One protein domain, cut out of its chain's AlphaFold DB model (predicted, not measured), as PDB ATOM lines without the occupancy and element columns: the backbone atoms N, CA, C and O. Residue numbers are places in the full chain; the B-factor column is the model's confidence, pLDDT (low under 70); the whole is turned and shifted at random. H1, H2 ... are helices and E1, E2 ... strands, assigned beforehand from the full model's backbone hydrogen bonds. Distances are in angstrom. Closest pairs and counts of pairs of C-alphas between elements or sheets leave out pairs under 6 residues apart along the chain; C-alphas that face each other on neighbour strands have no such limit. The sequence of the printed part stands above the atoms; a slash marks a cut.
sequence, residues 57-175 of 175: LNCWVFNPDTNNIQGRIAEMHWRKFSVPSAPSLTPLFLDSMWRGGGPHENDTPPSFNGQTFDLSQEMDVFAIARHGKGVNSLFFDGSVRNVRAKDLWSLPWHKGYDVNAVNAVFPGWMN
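What this domain is: This is residues 57 to 175 of the 175 residues of an uncharacterized protein of Verrucomicrobia bacterium (UniProt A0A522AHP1). There is little regular structure: long loops make most of the body, with a small, strongly twisted sheet along one side and two short helices. Residues 57 to 90, with no named element, reach one end of the longest axis and fold back. Of 119 printed residues, 26 are in E1 H1 E2 E3 H2, a mixed class; the sheet E1 E2 E3 is antiparallel. It is compact, radius of gyration of the C-alphas 13.3 A, spanning 40 by 28 by 27 A.

How they stand to each other: Look first at E1, residues 91 to 95, antiparallel to E2, residues 134 to 139, with N 92 and O 138 within hydrogen-bond range at 2.8 A. E2 and E3, residues 144 to 148, form a hairpin; see N 135 and O 147, 2.9 A. H1, residues 122 to 125, is not on the sheet; H2, residues 149 to 154, is at its level, height 2.1 A. Their closest C-alphas, Met 123 and Leu 152, are 7.9 A apart: close but not clearly touching. In H2, 0 of 2 O i to N i+4 pairs and 2 of 3 O i to N i+3 pairs are within range; H1 is too short for the former.

Where its parts are: Find C-alpha 91 at (-29.241, -38.215, 35.597), where E1 begins, 11.0 A long. E2 runs 15.2 A, E3 13.2 A, H1 5.7 A, and H2 10.2 A to C-alpha 154 at (-33.738, -28.827, 33.082).

The domain as a whole: The C-alphas farthest apart, Asp 65 and Gly 172, are 41.7 A apart. The printed part has no cut, E1 to H1 is a long link of 26 residues, and no printed residue is under 70.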
ATOM      1  N   LEU A  57     -30.493 -42.849  43.973       97.00
ATOM      2  CA  LEU A  57     -30.734 -43.273  42.602       97.00
ATOM      3  C   LEU A  57     -31.889 -42.493  41.982       97.00
ATOM      4  O   LEU A  57     -32.927 -42.309  42.615       97.00
ATOM      5  N   ASN A  58     -31.740 -42.114  40.714       97.88
ATOM      6  CA  ASN A  58     -32.894 -41.784  39.889       97.88
ATOM      7  C   ASN A  58     -33.777 -43.044  39.765       97.88
ATOM      8  O   ASN A  58     -33.424 -43.985  39.059       97.88
ATOM      9  N   CYS A  59     -34.927 -43.094  40.435       97.50
ATOM     10  CA  CYS A  59     -35.790 -44.280  40.457       97.50
ATOM     11  C   CYS A  59     -36.358 -44.638  39.071       97.50
ATOM     12  O   CYS A  59     -36.714 -45.790  38.831       97.50
ATOM     13  N   TRP A  60     -36.364 -43.705  38.112       98.00
ATOM     14  CA  TRP A  60     -36.773 -43.979  36.733       98.00
ATOM     15  C   TRP A  60     -35.828 -44.928  35.988       98.00
ATOM     16  O   TRP A  60     -36.158 -45.397  34.898       98.00
ATOM     17  N   VAL A  61     -34.656 -45.251  36.544       97.56
ATOM     18  CA  VAL A  61     -33.714 -46.198  35.924       97.56
ATOM     19  C   VAL A  61     -34.074 -47.663  36.160       97.56
ATOM     20  O   VAL A  61     -33.501 -48.533  35.503       97.56
ATOM     21  N   PHE A  62     -35.025 -47.956  37.054       97.06
ATOM     22  CA  PHE A  62     -35.434 -49.329  37.338       97.06
ATOM     23  C   PHE A  62     -35.901 -50.075  36.081       97.06
ATOM     24  O   PHE A  62     -36.429 -49.500  35.126       97.06
ATOM     25  N   ASN A  63     -35.737 -51.399  36.111       96.81
ATOM     26  CA  ASN A  63     -36.289 -52.312  35.117       96.81
ATOM     27  C   ASN A  63     -37.383 -53.185  35.754       96.81
ATOM     28  O   ASN A  63     -37.125 -54.355  36.039       96.81
ATOM     29  N   PRO A  64     -38.575 -52.623  36.029       94.00
ATOM     30  CA  PRO A  64     -39.642 -53.365  36.685       94.00
ATOM     31  C   PRO A  64     -40.214 -54.463  35.772       94.00
ATOM     32  O   PRO A  64     -40.368 -54.275  34.556       94.00
ATOM     33  N   ASP A  65     -40.575 -55.587  36.389       95.56
ATOM     34  CA  ASP A  65     -41.376 -56.689  35.832       95.56
ATOM     35  C   ASP A  65     -42.896 -56.457  35.985       95.56
ATOM     36  O   ASP A  65     -43.713 -57.283  35.589       95.56
ATOM     37  N   THR A  66     -43.268 -55.295  36.516       96.00
ATOM     38  CA  THR A  66     -44.630 -54.786  36.700       96.00
ATOM     39  C   THR A  66     -44.879 -53.557  35.817       96.00
ATOM     40  O   THR A  66     -43.943 -52.939  35.305       96.00
ATOM     41  N   ASN A  67     -46.149 -53.168  35.660       95.75
ATOM     42  CA  ASN A  67     -46.558 -51.933  34.978       95.75
ATOM     43  C   ASN A  67     -46.461 -50.685  35.868       95.75
ATOM     44  O   ASN A  67     -46.533 -49.567  35.357       95.75
ATOM     45  N   ASN A  68     -46.293 -50.856  37.179       95.88
ATOM     46  CA  ASN A  68     -46.113 -49.760  38.122       95.88
ATOM     47  C   ASN A  68     -45.186 -50.189  39.263       95.88
ATOM     48  O   ASN A  68     -45.411 -51.232  39.876       95.88
ATOM     49  N   ILE A  69     -44.169 -49.380  39.553       95.06
ATOM     50  CA  ILE A  69     -43.280 -49.558  40.702       95.06
ATOM     51  C   ILE A  69     -43.268 -48.267  41.517       95.06
ATOM     52  O   ILE A  69     -42.929 -47.208  41.001       95.06
ATOM     53  N   GLN A  70     -43.652 -48.351  42.795       92.44
ATOM     54  CA  GLN A  70     -43.683 -47.200  43.712       92.44
ATOM     55  C   GLN A  70     -44.478 -45.995  43.158       92.44
ATOM     56  O   GLN A  70     -44.028 -44.860  43.247       92.44
ATOM     57  N   GLY A  71     -45.628 -46.237  42.523       92.50
ATOM     58  CA  GLY A  71     -46.454 -45.177  41.934       92.50
ATOM     59  C   GLY A  71     -46.023 -44.747  40.528       92.50
ATOM     60  O   GLY A  71     -46.795 -44.088  39.838       92.50
ATOM     61  N   ARG A  72     -44.866 -45.198  40.036       94.62
ATOM     62  CA  ARG A  72     -44.291 -44.789  38.749       94.62
ATOM     63  C   ARG A  72     -44.620 -45.788  37.644       94.62
ATOM     64  O   ARG A  72     -44.313 -46.978  37.764       94.62
ATOM     65  N   ILE A  73     -45.219 -45.321  36.546       96.38
ATOM     66  CA  ILE A  73     -45.597 -46.192  35.424       96.38
ATOM     67  C   ILE A  73     -44.363 -46.725  34.686       96.38
ATOM     68  O   ILE A  73     -43.394 -46.013  34.415       96.38
ATOM     69  N   ALA A  74     -44.392 -48.005  34.334       96.44
ATOM     70  CA  ALA A  74     -43.237 -48.712  33.787       96.44
ATOM     71  C   ALA A  74     -42.807 -48.230  32.389       96.44
ATOM     72  O   ALA A  74     -41.662 -48.455  31.988       96.44
ATOM     73  N   GLU A  75     -43.704 -47.571  31.652       96.75
ATOM     74  CA  GLU A  75     -43.429 -46.989  30.334       96.75
ATOM     75  C   GLU A  75     -42.431 -45.827  30.409       96.75
ATOM     76  O   GLU A  75     -41.558 -45.714  29.549       96.75
ATOM     77  N   MET A  76     -42.495 -45.018  31.471       97.50
ATOM     78  CA  MET A  76     -41.623 -43.855  31.653       97.50
ATOM     79  C   MET A  76     -40.184 -44.234  32.042       97.50
ATOM     80  O   MET A  76     -39.268 -43.432  31.871       97.50
ATOM     81  N   HIS A  77     -39.951 -45.463  32.509       98.25
ATOM     82  CA  HIS A  77     -38.643 -45.893  32.999       98.25
ATOM     83  C   HIS A  77     -37.626 -46.112  31.875       98.25
ATOM     84  O   HIS A  77     -37.944 -46.685  30.826       98.25
ATOM     85  N   TRP A  78     -36.365 -45.762  32.125       97.94
ATOM     86  CA  TRP A  78     -35.255 -45.981  31.197       97.94
ATOM     87  C   TRP A  78     -34.998 -47.462  30.938       97.94
ATOM     88  O   TRP A  78     -34.798 -47.849  29.785       97.94
ATOM     89  N   ARG A  79     -35.059 -48.296  31.987       96.44
ATOM     90  CA  ARG A  79     -34.812 -49.753  32.004       96.44
ATOM     91  C   ARG A  79     -33.400 -50.204  31.608       96.44
ATOM     92  O   ARG A  79     -32.923 -51.203  32.137       96.44
ATOM     93  N   LYS A  80     -32.744 -49.537  30.654       95.81
ATOM     94  CA  LYS A  80     -31.413 -49.885  30.131       95.81
ATOM     95  C   LYS A  80     -30.564 -48.630  29.929       95.81
ATOM     96  O   LYS A  80     -31.077 -47.589  29.530       95.81
ATOM     97  N   PHE A  81     -29.249 -48.774  30.102       93.62
ATOM     98  CA  PHE A  81     -28.269 -47.698  29.907       93.62
ATOM     99  C   PHE A  81     -28.244 -47.117  28.488       93.62
ATOM    100  O   PHE A  81     -27.960 -45.942  28.312       93.62
ATOM    101  N   SER A  82     -28.561 -47.917  27.470       94.94
ATOM    102  CA  SER A  82     -28.490 -47.504  26.062       94.94
ATOM    103  C   SER A  82     -29.734 -46.763  25.555       94.94
ATOM    104  O   SER A  82     -29.854 -46.549  24.353       94.94
ATOM    105  N   VAL A  83     -30.717 -46.491  26.418       96.50
ATOM    106  CA  VAL A  83     -32.029 -45.953  26.015       96.50
ATOM    107  C   VAL A  83     -32.085 -44.425  25.981       96.50
ATOM    108  O   VAL A  83     -32.716 -43.912  25.057       96.50
ATOM    109  N   PRO A  84     -31.496 -43.673  26.932       96.12
ATOM    110  CA  PRO A  84     -31.557 -42.219  26.871       96.12
ATOM    111  C   PRO A  84     -30.903 -41.673  25.602       96.12
ATOM    112  O   PRO A  84     -29.790 -42.056  25.249       96.12
ATOM    113  N   SER A  85     -31.583 -40.743  24.931       94.81
ATOM    114  CA  SER A  85     -31.076 -40.082  23.722       94.81
ATOM    115  C   SER A  85     -29.973 -39.060  24.013       94.81
ATOM    116  O   SER A  85     -29.180 -38.747  23.128       94.81
ATOM    117  N   ALA A  86     -29.902 -38.558  25.250       96.50
ATOM    118  CA  ALA A  86     -28.910 -37.591  25.714       96.50
ATOM    119  C   ALA A  86     -28.219 -38.087  27.002       96.50
ATOM    120  O   ALA A  86     -28.419 -37.510  28.072       96.50
ATOM    121  N   PRO A  87     -27.400 -39.154  26.935       97.50
ATOM    122  CA  PRO A  87     -26.842 -39.805  28.123       97.50
ATOM    123  C   PRO A  87     -25.947 -38.891  28.977       97.50
ATOM    124  O   PRO A  87     -25.863 -39.103  30.180       97.50
ATOM    125  N   SER A  88     -25.345 -37.846  28.400       97.75
ATOM    126  CA  SER A  88     -24.566 -36.818  29.115       97.75
ATOM    127  C   SER A  88     -25.418 -35.791  29.884       97.75
ATOM    128  O   SER A  88     -24.905 -34.991  30.674       97.75
ATOM    129  N   LEU A  89     -26.736 -35.792  29.658       97.69
ATOM    130  CA  LEU A  89     -27.714 -34.941  30.341       97.69
ATOM    131  C   LEU A  89     -28.672 -35.740  31.231       97.69
ATOM    132  O   LEU A  89     -29.239 -35.166  32.153       97.69
ATOM    133  N   THR A  90     -28.845 -37.041  30.996       98.44
ATOM    134  CA  THR A  90     -29.748 -37.898  31.777       98.44
ATOM    135  C   THR A  90     -29.139 -38.282  33.133       98.44
ATOM    136  O   THR A  90     -28.119 -38.979  33.151       98.44
ATOM    137  N   PRO A  91     -29.747 -37.884  34.267       98.25
ATOM    138  CA  PRO A  91     -29.241 -38.215  35.597       98.25
ATOM    139  C   PRO A  91     -29.392 -39.704  35.916       98.25
ATOM    140  O   PRO A  91     -30.430 -40.307  35.636       98.25
ATOM    141  N   LEU A  92     -28.381 -40.282  36.560       97.88
ATOM    142  CA  LEU A  92     -28.361 -41.678  37.001       97.88
ATOM    143  C   LEU A  92     -28.354 -41.793  38.531       97.88
ATOM    144  O   LEU A  92     -29.194 -42.486  39.105       97.88
ATOM    145  N   PHE A  93     -27.410 -41.123  39.191       97.69
ATOM    146  CA  PHE A  93     -27.168 -41.229  40.634       97.69
ATOM    147  C   PHE A  93     -26.562 -39.916  41.139       97.69
ATOM    148  O   PHE A  93     -25.664 -39.380  40.493       97.69
ATOM    149  N   LEU A  94     -27.057 -39.349  42.235       98.06
ATOM    150  CA  LEU A  94     -26.680 -37.993  42.656       98.06
ATOM    151  C   LEU A  94     -26.616 -37.872  44.173       98.06
ATOM    152  O   LEU A  94     -27.101 -38.752  44.880       98.06
ATOM    153  N   ASP A  95     -26.070 -36.767  44.681       98.25
ATOM    154  CA  ASP A  95     -26.280 -36.404  46.085       98.25
ATOM    155  C   ASP A  95     -27.776 -36.322  46.401       98.25
ATOM    156  O   ASP A  95     -28.559 -35.787  45.615       98.25
ATOM    157  N   SER A  96     -28.168 -36.824  47.568       96.88
ATOM    158  CA  SER A  96     -29.575 -36.880  47.949       96.88
ATOM    159  C   SER A  96     -29.787 -36.825  49.459       96.88
ATOM    160  O   SER A  96     -28.867 -37.060  50.248       96.88
ATOM    161  N   MET A  97     -31.026 -36.548  49.857       96.62
ATOM    162  CA  MET A  97     -31.519 -36.709  51.230       96.62
ATOM    163  C   MET A  97     -32.147 -38.090  51.477       96.62
ATOM    164  O   MET A  97     -32.503 -38.408  52.611       96.62
ATOM    165  N   TRP A  98     -32.291 -38.912  50.432       95.38
ATOM    166  CA  TRP A  98     -32.934 -40.226  50.489       95.38
ATOM    167  C   TRP A  98     -32.365 -41.206  49.466       95.38
ATOM    168  O   TRP A  98     -31.668 -40.827  48.530       95.38
ATOM    169  N   ARG A  99     -32.725 -42.483  49.598       94.06
ATOM    170  CA  ARG A  99     -32.246 -43.604  48.762       94.06
ATOM    171  C   ARG A  99     -32.456 -43.399  47.258       94.06
ATOM    172  O   ARG A  99     -31.751 -43.988  46.441       94.06
ATOM    173  N   GLY A 100     -33.431 -42.578  46.900       95.12
ATOM    174  CA  GLY A 100     -33.754 -42.209  45.536       95.12
ATOM    175  C   GLY A 100     -35.100 -41.508  45.473       95.12
ATOM    176  O   GLY A 100     -35.828 -41.445  46.465       95.12
ATOM    177  N   GLY A 101     -35.417 -41.011  44.290       96.12
ATOM    178  CA  GLY A 101     -36.686 -40.389  43.942       96.12
ATOM    179  C   GLY A 101     -36.893 -40.507  42.438       96.12
ATOM    180  O   GLY A 101     -35.948 -40.781  41.694       96.12
ATOM    181  N   GLY A 102     -38.122 -40.334  41.981       96.88
ATOM    182  CA  GLY A 102     -38.485 -40.207  40.578       96.88
ATOM    183  C   GLY A 102     -39.077 -38.828  40.318       96.88
ATOM    184  O   GLY A 102     -40.296 -38.710  40.255       96.88
ATOM    185  N   PRO A 103     -38.222 -37.810  40.124       96.56
ATOM    186  CA  PRO A 103     -38.676 -36.447  39.919       96.56
ATOM    187  C   PRO A 103     -39.528 -36.285  38.665       96.56
ATOM    188  O   PRO A 103     -39.306 -36.985  37.665       96.56
ATOM    189  N   HIS A 104     -40.421 -35.304  38.717       95.31
ATOM    190  CA  HIS A 104     -41.219 -34.813  37.599       95.31
ATOM    191  C   HIS A 104     -40.951 -33.325  37.328       95.31
ATOM    192  O   HIS A 104     -40.441 -32.581  38.164       95.31
ATOM    193  N   GLU A 105     -41.261 -32.879  36.114       95.00
ATOM    194  CA  GLU A 105     -41.097 -31.494  35.653       95.00
ATOM    195  C   GLU A 105     -41.979 -30.491  36.404       95.00
ATOM    196  O   GLU A 105     -41.657 -29.304  36.462       95.00
ATOM    197  N   ASN A 106     -43.074 -30.973  36.995       93.31
ATOM    198  CA  ASN A 106     -44.028 -30.190  37.770       93.31
ATOM    199  C   ASN A 106     -43.804 -30.281  39.287       93.31
ATOM    200  O   ASN A 106     -44.620 -29.732  40.031       93.31
ATOM    201  N   ASP A 107     -42.723 -30.925  39.741       94.88
ATOM    202  CA  ASP A 107     -42.333 -30.892  41.149       94.88
ATOM    203  C   ASP A 107     -42.068 -29.438  41.569       94.88
ATOM    204  O   ASP A 107     -41.367 -28.678  40.891       94.88
ATOM    205  N   THR A 108     -42.644 -29.033  42.692       94.75
ATOM    206  CA  THR A 108     -42.515 -27.685  43.242       94.75
ATOM    207  C   THR A 108     -41.135 -27.531  43.877       94.75
ATOM    208  O   THR A 108     -40.759 -28.378  44.680       94.75
ATOM    209  N   PRO A 109     -40.368 -26.464  43.583       95.25
ATOM    210  CA  PRO A 109     -39.071 -26.261  44.219       95.25
ATOM    211  C   PRO A 109     -39.168 -26.126  45.748       95.25
ATOM    212  O   PRO A 109     -40.078 -25.443  46.234       95.25
ATOM    213  N   PRO A 110     -38.196 -26.661  46.512       95.31
ATOM    214  CA  PRO A 110     -38.239 -26.591  47.962       95.31
ATOM    215  C   PRO A 110     -38.057 -25.147  48.433       95.31
ATOM    216  O   PRO A 110     -37.120 -24.449  48.039       95.31
ATOM    217  N   SER A 111     -38.929 -24.699  49.334       95.38
ATOM    218  CA  SER A 111     -38.973 -23.330  49.867       95.38
ATOM    219  C   SER A 111     -37.669 -22.928  50.559       95.38
ATOM    220  O   SER A 111     -37.275 -21.760  50.526       95.38
ATOM    221  N   PHE A 112     -36.967 -23.893  51.151       95.62
ATOM    222  CA  PHE A 112     -35.656 -23.712  51.763       95.62
ATOM    223  C   PHE A 112     -34.772 -24.946  51.550       95.62
ATOM    224  O   PHE A 112     -35.251 -26.057  51.340       95.62
ATOM    225  N   ASN A 113     -33.455 -24.745  51.629       96.50
ATOM    226  CA  ASN A 113     -32.483 -25.818  51.460       96.50
ATOM    227  C   ASN A 113     -32.647 -26.887  52.555       96.50
ATOM    228  O   ASN A 113     -32.498 -26.584  53.740       96.50
ATOM    229  N   GLY A 114     -32.922 -28.127  52.153       95.44
ATOM    230  CA  GLY A 114     -33.144 -29.237  53.080       95.44
ATOM    231  C   GLY A 114     -34.571 -29.366  53.605       95.44
ATOM    232  O   GLY A 114     -34.770 -30.018  54.635       95.44
ATOM    233  N   GLN A 115     -35.553 -28.763  52.930       95.12
ATOM    234  CA  GLN A 115     -36.966 -29.027  53.198       95.12
ATOM    235  C   GLN A 115     -37.241 -30.535  53.188       95.12
ATOM    236  O   GLN A 115     -36.686 -31.285  52.385       95.12
ATOM    237  N   THR A 116     -38.061 -30.989  54.134       84.81
ATOM    238  CA  THR A 116     -38.566 -32.362  54.136       84.81
ATOM    239  C   THR A 116     -39.356 -32.608  52.858       84.81
ATOM    240  O   THR A 116     -40.227 -31.814  52.511       84.81
ATOM    241  N   PHE A 117     -39.076 -33.712  52.188       79.06
ATOM    242  CA  PHE A 117     -39.800 -34.102  50.988       79.06
ATOM    243  C   PHE A 117     -41.027 -34.931  51.372       79.06
ATOM    244  O   PHE A 117     -40.997 -35.707  52.331       79.06
ATOM    245  N   ASP A 118     -42.092 -34.800  50.592       78.19
ATOM    246  CA  ASP A 118     -43.098 -35.848  50.488       78.19
ATOM    247  C   ASP A 118     -42.826 -36.671  49.218       78.19
ATOM    248  O   ASP A 118     -42.128 -36.235  48.304       78.19
ATOM    249  N   LEU A 119     -43.356 -37.893  49.149       78.50
ATOM    250  CA  LEU A 119     -43.182 -38.757  47.971       78.50
ATOM    251  C   LEU A 119     -44.048 -38.319  46.770       78.50
ATOM    252  O   LEU A 119     -44.228 -39.088  45.831       78.50
ATOM    253  N   SER A 120     -44.625 -37.114  46.808       83.88
ATOM    254  CA  SER A 120     -45.319 -36.491  45.681       83.88
ATOM    255  C   SER A 120     -44.490 -35.395  45.003       83.88
ATOM    256  O   SER A 120     -44.789 -35.074  43.859       83.88
ATOM    257  N   GLN A 121     -43.471 -34.848  45.680       90.88
ATOM    258  CA  GLN A 121     -42.533 -33.834  45.183       90.88
ATOM    259  C   GLN A 121     -41.104 -34.395  45.229       90.88
ATOM    260  O   GLN A 121     -40.279 -34.040  46.072       90.88
ATOM    261  N   GLU A 122     -40.805 -35.352  44.355       95.38
ATOM    262  CA  GLU A 122     -39.612 -36.188  44.518       95.38
ATOM    263  C   GLU A 122     -38.307 -35.521  44.044       95.38
ATOM    264  O   GLU A 122     -37.224 -36.011  44.373       95.38
ATOM    265  N   MET A 123     -38.371 -34.378  43.347       96.81
ATOM    266  CA  MET A 123     -37.202 -33.532  43.078       96.81
ATOM    267  C   MET A 123     -36.532 -33.033  44.366       96.81
ATOM    268  O   MET A 123     -35.304 -32.920  44.399       96.81
ATOM    269  N   ASP A 124     -37.294 -32.803  45.443       95.19
ATOM    270  CA  ASP A 124     -36.773 -32.313  46.729       95.19
ATOM    271  C   ASP A 124     -35.700 -33.237  47.302       95.19
ATOM    272  O   ASP A 124     -34.732 -32.767  47.899       95.19
ATOM    273  N   VAL A 125     -35.804 -34.544  47.038       96.00
ATOM    274  CA  VAL A 125     -34.807 -35.548  47.435       96.00
ATOM    275  C   VAL A 125     -33.402 -35.179  46.943       96.00
ATOM    276  O   VAL A 125     -32.425 -35.483  47.630       96.00
ATOM    277  N   PHE A 126     -33.295 -34.525  45.785       97.94
ATOM    278  CA  PHE A 126     -32.039 -34.155  45.127       97.94
ATOM    279  C   PHE A 126     -31.769 -32.642  45.132       97.94
ATOM    280  O   PHE A 126     -30.614 -32.229  45.019       97.94
ATOM    281  N   ALA A 127     -32.803 -31.804  45.248       97.19
ATOM    282  CA  ALA A 127     -32.704 -30.348  45.192       97.19
ATOM    283  C   ALA A 127     -32.157 -29.759  46.502       97.19
ATOM    284  O   ALA A 127     -32.857 -29.098  47.265       97.19
ATOM    285  N   ILE A 128     -30.862 -29.973  46.740       97.44
ATOM    286  CA  ILE A 128     -30.121 -29.479  47.903       97.44
ATOM    287  C   ILE A 128     -28.841 -28.747  47.495       97.44
ATOM    288  O   ILE A 128     -28.256 -28.971  46.435       97.44
ATOM    289  N   ALA A 129     -28.360 -27.882  48.380       96.31
ATOM    290  CA  ALA A 129     -27.076 -27.205  48.265       96.31
ATOM    291  C   ALA A 129     -26.004 -27.937  49.100       96.31
ATOM    292  O   ALA A 129     -25.615 -27.469  50.170       96.31
ATOM    293  N   ARG A 130     -25.544 -29.108  48.626       96.88
ATOM    294  CA  ARG A 130     -24.486 -29.911  49.287       96.88
ATOM    295  C   ARG A 130     -23.077 -29.503  48.837       96.88
ATOM    296  O   ARG A 130     -22.139 -29.460  49.634       96.88
ATOM    297  N   HIS A 131     -22.926 -29.163  47.559       95.75
ATOM    298  CA  HIS A 131     -21.663 -28.761  46.938       95.75
ATOM    299  C   HIS A 131     -21.800 -27.381  46.292       95.75
ATOM    300  O   HIS A 131     -22.006 -27.249  45.085       95.75
ATOM    301  N   GLY A 132     -21.699 -26.333  47.114       88.44
ATOM    302  CA  GLY A 132     -22.009 -24.970  46.683       88.44
ATOM    303  C   GLY A 132     -23.519 -24.803  46.541       88.44
ATOM    304  O   GLY A 132     -24.253 -25.187  47.440       88.44
ATOM    305  N   LYS A 133     -23.995 -24.265  45.415       88.69
ATOM    306  CA  LYS A 133     -25.434 -24.054  45.151       88.69
ATOM    307  C   LYS A 133     -26.118 -25.260  44.484       88.69
ATOM    308  O   LYS A 133     -27.057 -25.088  43.707       88.69
ATOM    309  N   GLY A 134     -25.618 -26.473  44.707       95.81
ATOM    310  CA  GLY A 134     -26.138 -27.653  44.024       95.81
ATOM    311  C   GLY A 134     -25.539 -28.976  44.475       95.81
ATOM    312  O   GLY A 134     -24.984 -29.086  45.573       95.81
ATOM    313  N   VAL A 135     -25.647 -29.961  43.588       98.12
ATOM    314  CA  VAL A 135     -25.278 -31.364  43.800       98.12
ATOM    315  C   VAL A 135     -24.328 -31.851  42.719       98.12
ATOM    316  O   VAL A 135     -24.295 -31.323  41.611       98.12
ATOM    317  N   ASN A 136     -23.554 -32.880  43.022       97.81
ATOM    318  CA  ASN A 136     -22.854 -33.668  42.026       97.81
ATOM    319  C   ASN A 136     -23.783 -34.762  41.498       97.81
ATOM    320  O   ASN A 136     -24.462 -35.455  42.256       97.81
ATOM    321  N   SER A 137     -23.795 -34.911  40.179       98.38
ATOM    322  CA  SER A 137     -24.626 -35.867  39.457       98.38
ATOM    323  C   SER A 137     -23.755 -36.761  38.590       98.38
ATOM    324  O   SER A 137     -22.932 -36.253  37.827       98.38
ATOM    325  N   LEU A 138     -23.947 -38.074  38.709       98.31
ATOM    326  CA  LEU A 138     -23.518 -39.071  37.737       98.31
ATOM    327  C   LEU A 138     -24.567 -39.160  36.628       98.31
ATOM    328  O   LEU A 138     -25.757 -39.334  36.907       98.31
ATOM    329  N   PHE A 139     -24.106 -39.104  35.385       98.56
ATOM    330  CA  PHE A 139     -24.929 -39.207  34.185       98.56
ATOM    331  C   PHE A 139     -24.800 -40.586  33.526       98.56
ATOM    332  O   PHE A 139     -23.906 -41.374  33.844       98.56
ATOM    333  N   PHE A 140     -25.703 -40.896  32.597       98.19
ATOM    334  CA  PHE A 140     -25.731 -42.181  31.886       98.19
ATOM    335  C   PHE A 140     -24.505 -42.439  30.996       98.19
ATOM    336  O   PHE A 140     -24.226 -43.594  30.681       98.19
ATOM    337  N   ASP A 141     -23.762 -41.400  30.608       97.31
ATOM    338  CA  ASP A 141     -22.474 -41.532  29.911       97.31
ATOM    339  C   ASP A 141     -21.286 -41.807  30.857       97.31
ATOM    340  O   ASP A 141     -20.150 -41.943  30.405       97.31
ATOM    341  N   GLY A 142     -21.540 -41.897  32.167       97.12
ATOM    342  CA  GLY A 142     -20.529 -42.114  33.199       97.12
ATOM    343  C   GLY A 142     -19.810 -40.843  33.656       97.12
ATOM    344  O   GLY A 142     -18.968 -40.917  34.553       97.12
ATOM    345  N   SER A 143     -20.123 -39.680  33.080       98.06
ATOM    346  CA  SER A 143     -19.564 -38.410  33.536       98.06
ATOM    347  C   SER A 143     -20.164 -37.988  34.878       98.06
ATOM    348  O   SER A 143     -21.324 -38.267  35.184       98.06
ATOM    349  N   VAL A 144     -19.359 -37.293  35.686       97.88
ATOM    350  CA  VAL A 144     -19.804 -36.665  36.933       97.88
ATOM    351  C   VAL A 144     -19.571 -35.167  36.836       97.88
ATOM    352  O   VAL A 144     -18.466 -34.726  36.520       97.88
ATOM    353  N   ARG A 145     -20.601 -34.374  37.124       97.31
ATOM    354  CA  ARG A 145     -20.496 -32.909  37.153       97.31
ATOM    355  C   ARG A 145     -21.414 -32.302  38.201       97.31
ATOM    356  O   ARG A 145     -22.414 -32.898  38.595       97.31
ATOM    357  N   ASN A 146     -21.058 -31.096  38.624       97.62
ATOM    358  CA  ASN A 146     -21.909 -30.288  39.480       97.62
ATOM    359  C   ASN A 146     -23.107 -29.751  38.680       97.62
ATOM    360  O   ASN A 146     -22.954 -29.301  37.543       97.62
ATOM    361  N   VAL A 147     -24.285 -29.798  39.292       98.19
ATOM    362  CA  VAL A 147     -25.553 -29.286  38.777       98.19
ATOM    363  C   VAL A 147     -26.120 -28.352  39.837       98.19
ATOM    364  O   VAL A 147     -26.272 -28.749  40.994       98.19
ATOM    365  N   ARG A 148     -26.438 -27.107  39.464       97.44
ATOM    366  CA  ARG A 148     -27.107 -26.174  40.385       97.44
ATOM    367  C   ARG A 148     -28.481 -26.728  40.743       97.44
ATOM    368  O   ARG A 148     -29.146 -27.277  39.873       97.44
ATOM    369  N   ALA A 149     -28.939 -26.518  41.975       97.19
ATOM    370  CA  ALA A 149     -30.203 -27.091  42.440       97.19
ATOM    371  C   ALA A 149     -31.382 -26.753  41.505       97.19
ATOM    372  O   ALA A 149     -32.162 -27.632  41.159       97.19
ATOM    373  N   LYS A 150     -31.467 -25.512  41.003       96.44
ATOM    374  CA  LYS A 150     -32.520 -25.112  40.049       96.44
ATOM    375  C   LYS A 150     -32.408 -25.765  38.669       96.44
ATOM    376  O   LYS A 150     -33.417 -25.973  38.009       96.44
ATOM    377  N   ASP A 151     -31.194 -26.104  38.233       97.06
ATOM    378  CA  ASP A 151     -30.961 -26.689  36.908       97.06
ATOM    379  C   ASP A 151     -31.370 -28.170  36.860       97.06
ATOM    380  O   ASP A 151     -31.430 -28.740  35.773       97.06
ATOM    381  N   LEU A 152     -31.675 -28.798  38.006       97.69
ATOM    382  CA  LEU A 152     -32.184 -30.174  38.060       97.69
ATOM    383  C   LEU A 152     -33.499 -30.333  37.285       97.69
ATOM    384  O   LEU A 152     -33.714 -31.375  36.671       97.69
ATOM    385  N   TRP A 153     -34.333 -29.291  37.240       97.44
ATOM    386  CA  TRP A 153     -35.567 -29.266  36.451       97.44
ATOM    387  C   TRP A 153     -35.315 -29.226  34.937       97.44
ATOM    388  O   TRP A 153     -36.190 -29.548  34.147       97.44
ATOM    389  N   SER A 154     -34.110 -28.857  34.501       96.50
ATOM    390  CA  SER A 154     -33.738 -28.827  33.082       96.50
ATOM    391  C   SER A 154     -33.084 -30.131  32.605       96.50
ATOM    392  O   SER A 154     -32.508 -30.164  31.516       96.50
ATOM    393  N   LEU A 155     -33.130 -31.200  33.409       97.75
ATOM    394  CA  LEU A 155     -32.550 -32.503  33.078       97.75
ATOM    395  C   LEU A 155     -33.647 -33.528  32.743       97.75
ATOM    396  O   LEU A 155     -34.667 -33.569  33.419       97.75
ATOM    397  N   PRO A 156     -33.451 -34.397  31.735       97.44
ATOM    398  CA  PRO A 156     -34.434 -35.418  31.381       97.44
ATOM    399  C   PRO A 156     -34.383 -36.596  32.369       97.44
ATOM    400  O   PRO A 156     -33.567 -37.507  32.210       97.44
ATOM    401  N   TRP A 157     -35.249 -36.599  33.387       98.06
ATOM    402  CA  TRP A 157     -35.250 -37.631  34.439       98.06
ATOM    403  C   TRP A 157     -35.843 -38.973  34.003       98.06
ATOM    404  O   TRP A 157     -35.367 -40.013  34.462       98.06
ATOM    405  N   HIS A 158     -36.824 -38.967  33.098       97.69
ATOM    406  CA  HIS A 158     -37.509 -40.151  32.562       97.69
ATOM    407  C   HIS A 158     -37.870 -39.978  31.078       97.69
ATOM    408  O   HIS A 158     -37.743 -38.889  30.524       97.69
ATOM    409  N   LYS A 159     -38.348 -41.042  30.414       97.06
ATOM    410  CA  LYS A 159     -38.632 -41.051  28.958       97.06
ATOM    411  C   LYS A 159     -39.673 -40.035  28.482       97.06
ATOM    412  O   LYS A 159     -39.750 -39.774  27.288       97.06
ATOM    413  N   GLY A 160     -40.494 -39.531  29.396       96.00
ATOM    414  CA  GLY A 160     -41.578 -38.589  29.114       96.00
ATOM    415  C   GLY A 160     -41.373 -37.220  29.750       96.00
ATOM    416  O   GLY A 160     -42.323 -36.457  29.774       96.00
ATOM    417  N   TYR A 161     -40.190 -36.948  30.305       97.25
ATOM    418  CA  TYR A 161     -39.923 -35.708  31.028       97.25
ATOM    419  C   TYR A 161     -39.815 -34.543  30.042       97.25
ATOM    420  O   TYR A 161     -38.925 -34.552  29.184       97.25
ATOM    421  N   ASP A 162     -40.679 -33.535  30.168       95.75
ATOM    422  CA  ASP A 162     -40.583 -32.321  29.358       95.75
ATOM    423  C   ASP A 162     -39.746 -31.240  30.057       95.75
ATOM    424  O   ASP A 162     -40.216 -30.486  30.907       95.75
ATOM    425  N   VAL A 163     -38.485 -31.113  29.634       94.31
ATOM    426  CA  VAL A 163     -37.544 -30.099  30.146       94.31
ATOM    427  C   VAL A 163     -37.969 -28.653  29.854       94.31
ATOM    428  O   VAL A 163     -37.393 -27.726  30.420       94.31
ATOM    429  N   ASN A 164     -38.957 -28.438  28.979       93.31
ATOM    430  CA  ASN A 164     -39.500 -27.116  28.661       93.31
ATOM    431  C   ASN A 164     -40.814 -26.819  29.400       93.31
ATOM    432  O   ASN A 164     -41.276 -25.680  29.364       93.31
ATOM    433  N   ALA A 165     -41.409 -27.808  30.075       90.12
ATOM    434  CA  ALA A 165     -42.652 -27.642  30.831       90.12
ATOM    435  C   ALA A 165     -42.437 -27.041  32.229       90.12
ATOM    436  O   ALA A 165     -43.407 -26.748  32.931       90.12
ATOM    437  N   VAL A 166     -41.180 -26.833  32.630       86.50
ATOM    438  CA  VAL A 166     -40.811 -26.246  33.920       86.50
ATOM    439  C   VAL A 166     -41.397 -24.843  34.034       86.50
ATOM    440  O   VAL A 166     -40.897 -23.880  33.454       86.50
ATOM    441  N   ASN A 167     -42.452 -24.725  34.831       82.50
ATOM    442  CA  ASN A 167     -43.119 -23.466  35.131       82.50
ATOM    443  C   ASN A 167     -43.061 -23.200  36.637       82.50
ATOM    444  O   ASN A 167     -44.076 -23.215  37.333       82.50
ATOM    445  N   ALA A 168     -41.843 -23.020  37.146       86.50
ATOM    446  CA  ALA A 168     -41.580 -22.867  38.568       86.50
ATOM    447  C   ALA A 168     -40.894 -21.532  38.881       86.50
ATOM    448  O   ALA A 168     -40.020 -21.062  38.149       86.50
ATOM    449  N   VAL A 169     -41.264 -20.938  40.017       91.75
ATOM    450  CA  VAL A 169     -40.546 -19.801  40.599       91.75
ATOM    451  C   VAL A 169     -39.543 -20.348  41.604       91.75
ATOM    452  O   VAL A 169     -39.922 -20.855  42.656       91.75
ATOM    453  N   PHE A 170     -38.254 -20.239  41.283       95.06
ATOM    454  CA  PHE A 170     -37.199 -20.731  42.164       95.06
ATOM    455  C   PHE A 170     -36.931 -19.758  43.323       95.06
ATOM    456  O   PHE A 170     -36.702 -18.565  43.080       95.06
ATOM    457  N   PRO A 171     -36.900 -20.238  44.578       95.12
ATOM    458  CA  PRO A 171     -36.559 -19.415  45.730       95.12
ATOM    459  C   PRO A 171     -35.110 -18.925  45.677       95.12
ATOM    460  O   PRO A 171     -34.229 -19.526  45.060       95.12
ATOM    461  N   GLY A 172     -34.850 -17.814  46.375       94.69
ATOM    462  CA  GLY A 172     -33.573 -17.098  46.307       94.69
ATOM    463  C   GLY A 172     -32.343 -17.948  46.637       94.69
ATOM    464  O   GLY A 172     -31.285 -17.717  46.063       94.69
ATOM    465  N   TRP A 173     -32.482 -18.961  47.497       94.62
ATOM    466  CA  TRP A 173     -31.373 -19.839  47.876       94.62
ATOM    467  C   TRP A 173     -30.864 -20.714  46.715       94.62
ATOM    468  O   TRP A 173     -29.710 -21.140  46.740       94.62
ATOM    469  N   MET A 174     -31.687 -20.949  45.685       94.56
ATOM    470  CA  MET A 174     -31.332 -21.756  44.508       94.56
ATOM    471  C   MET A 174     -30.635 -20.948  43.402       94.56
ATOM    472  O   MET A 174     -30.180 -21.531  42.412       94.56
ATOM    473  N   ASN A 175     -30.566 -19.615  43.532       80.12
ATOM    474  CA  ASN A 175     -29.989 -18.712  42.530       80.12
ATOM    475  C   ASN A 175     -28.502 -18.468  42.727       80.12
ATOM    476  O   ASN A 175     -28.085 -18.198  43.871       80.12
TER     477      ASN A 175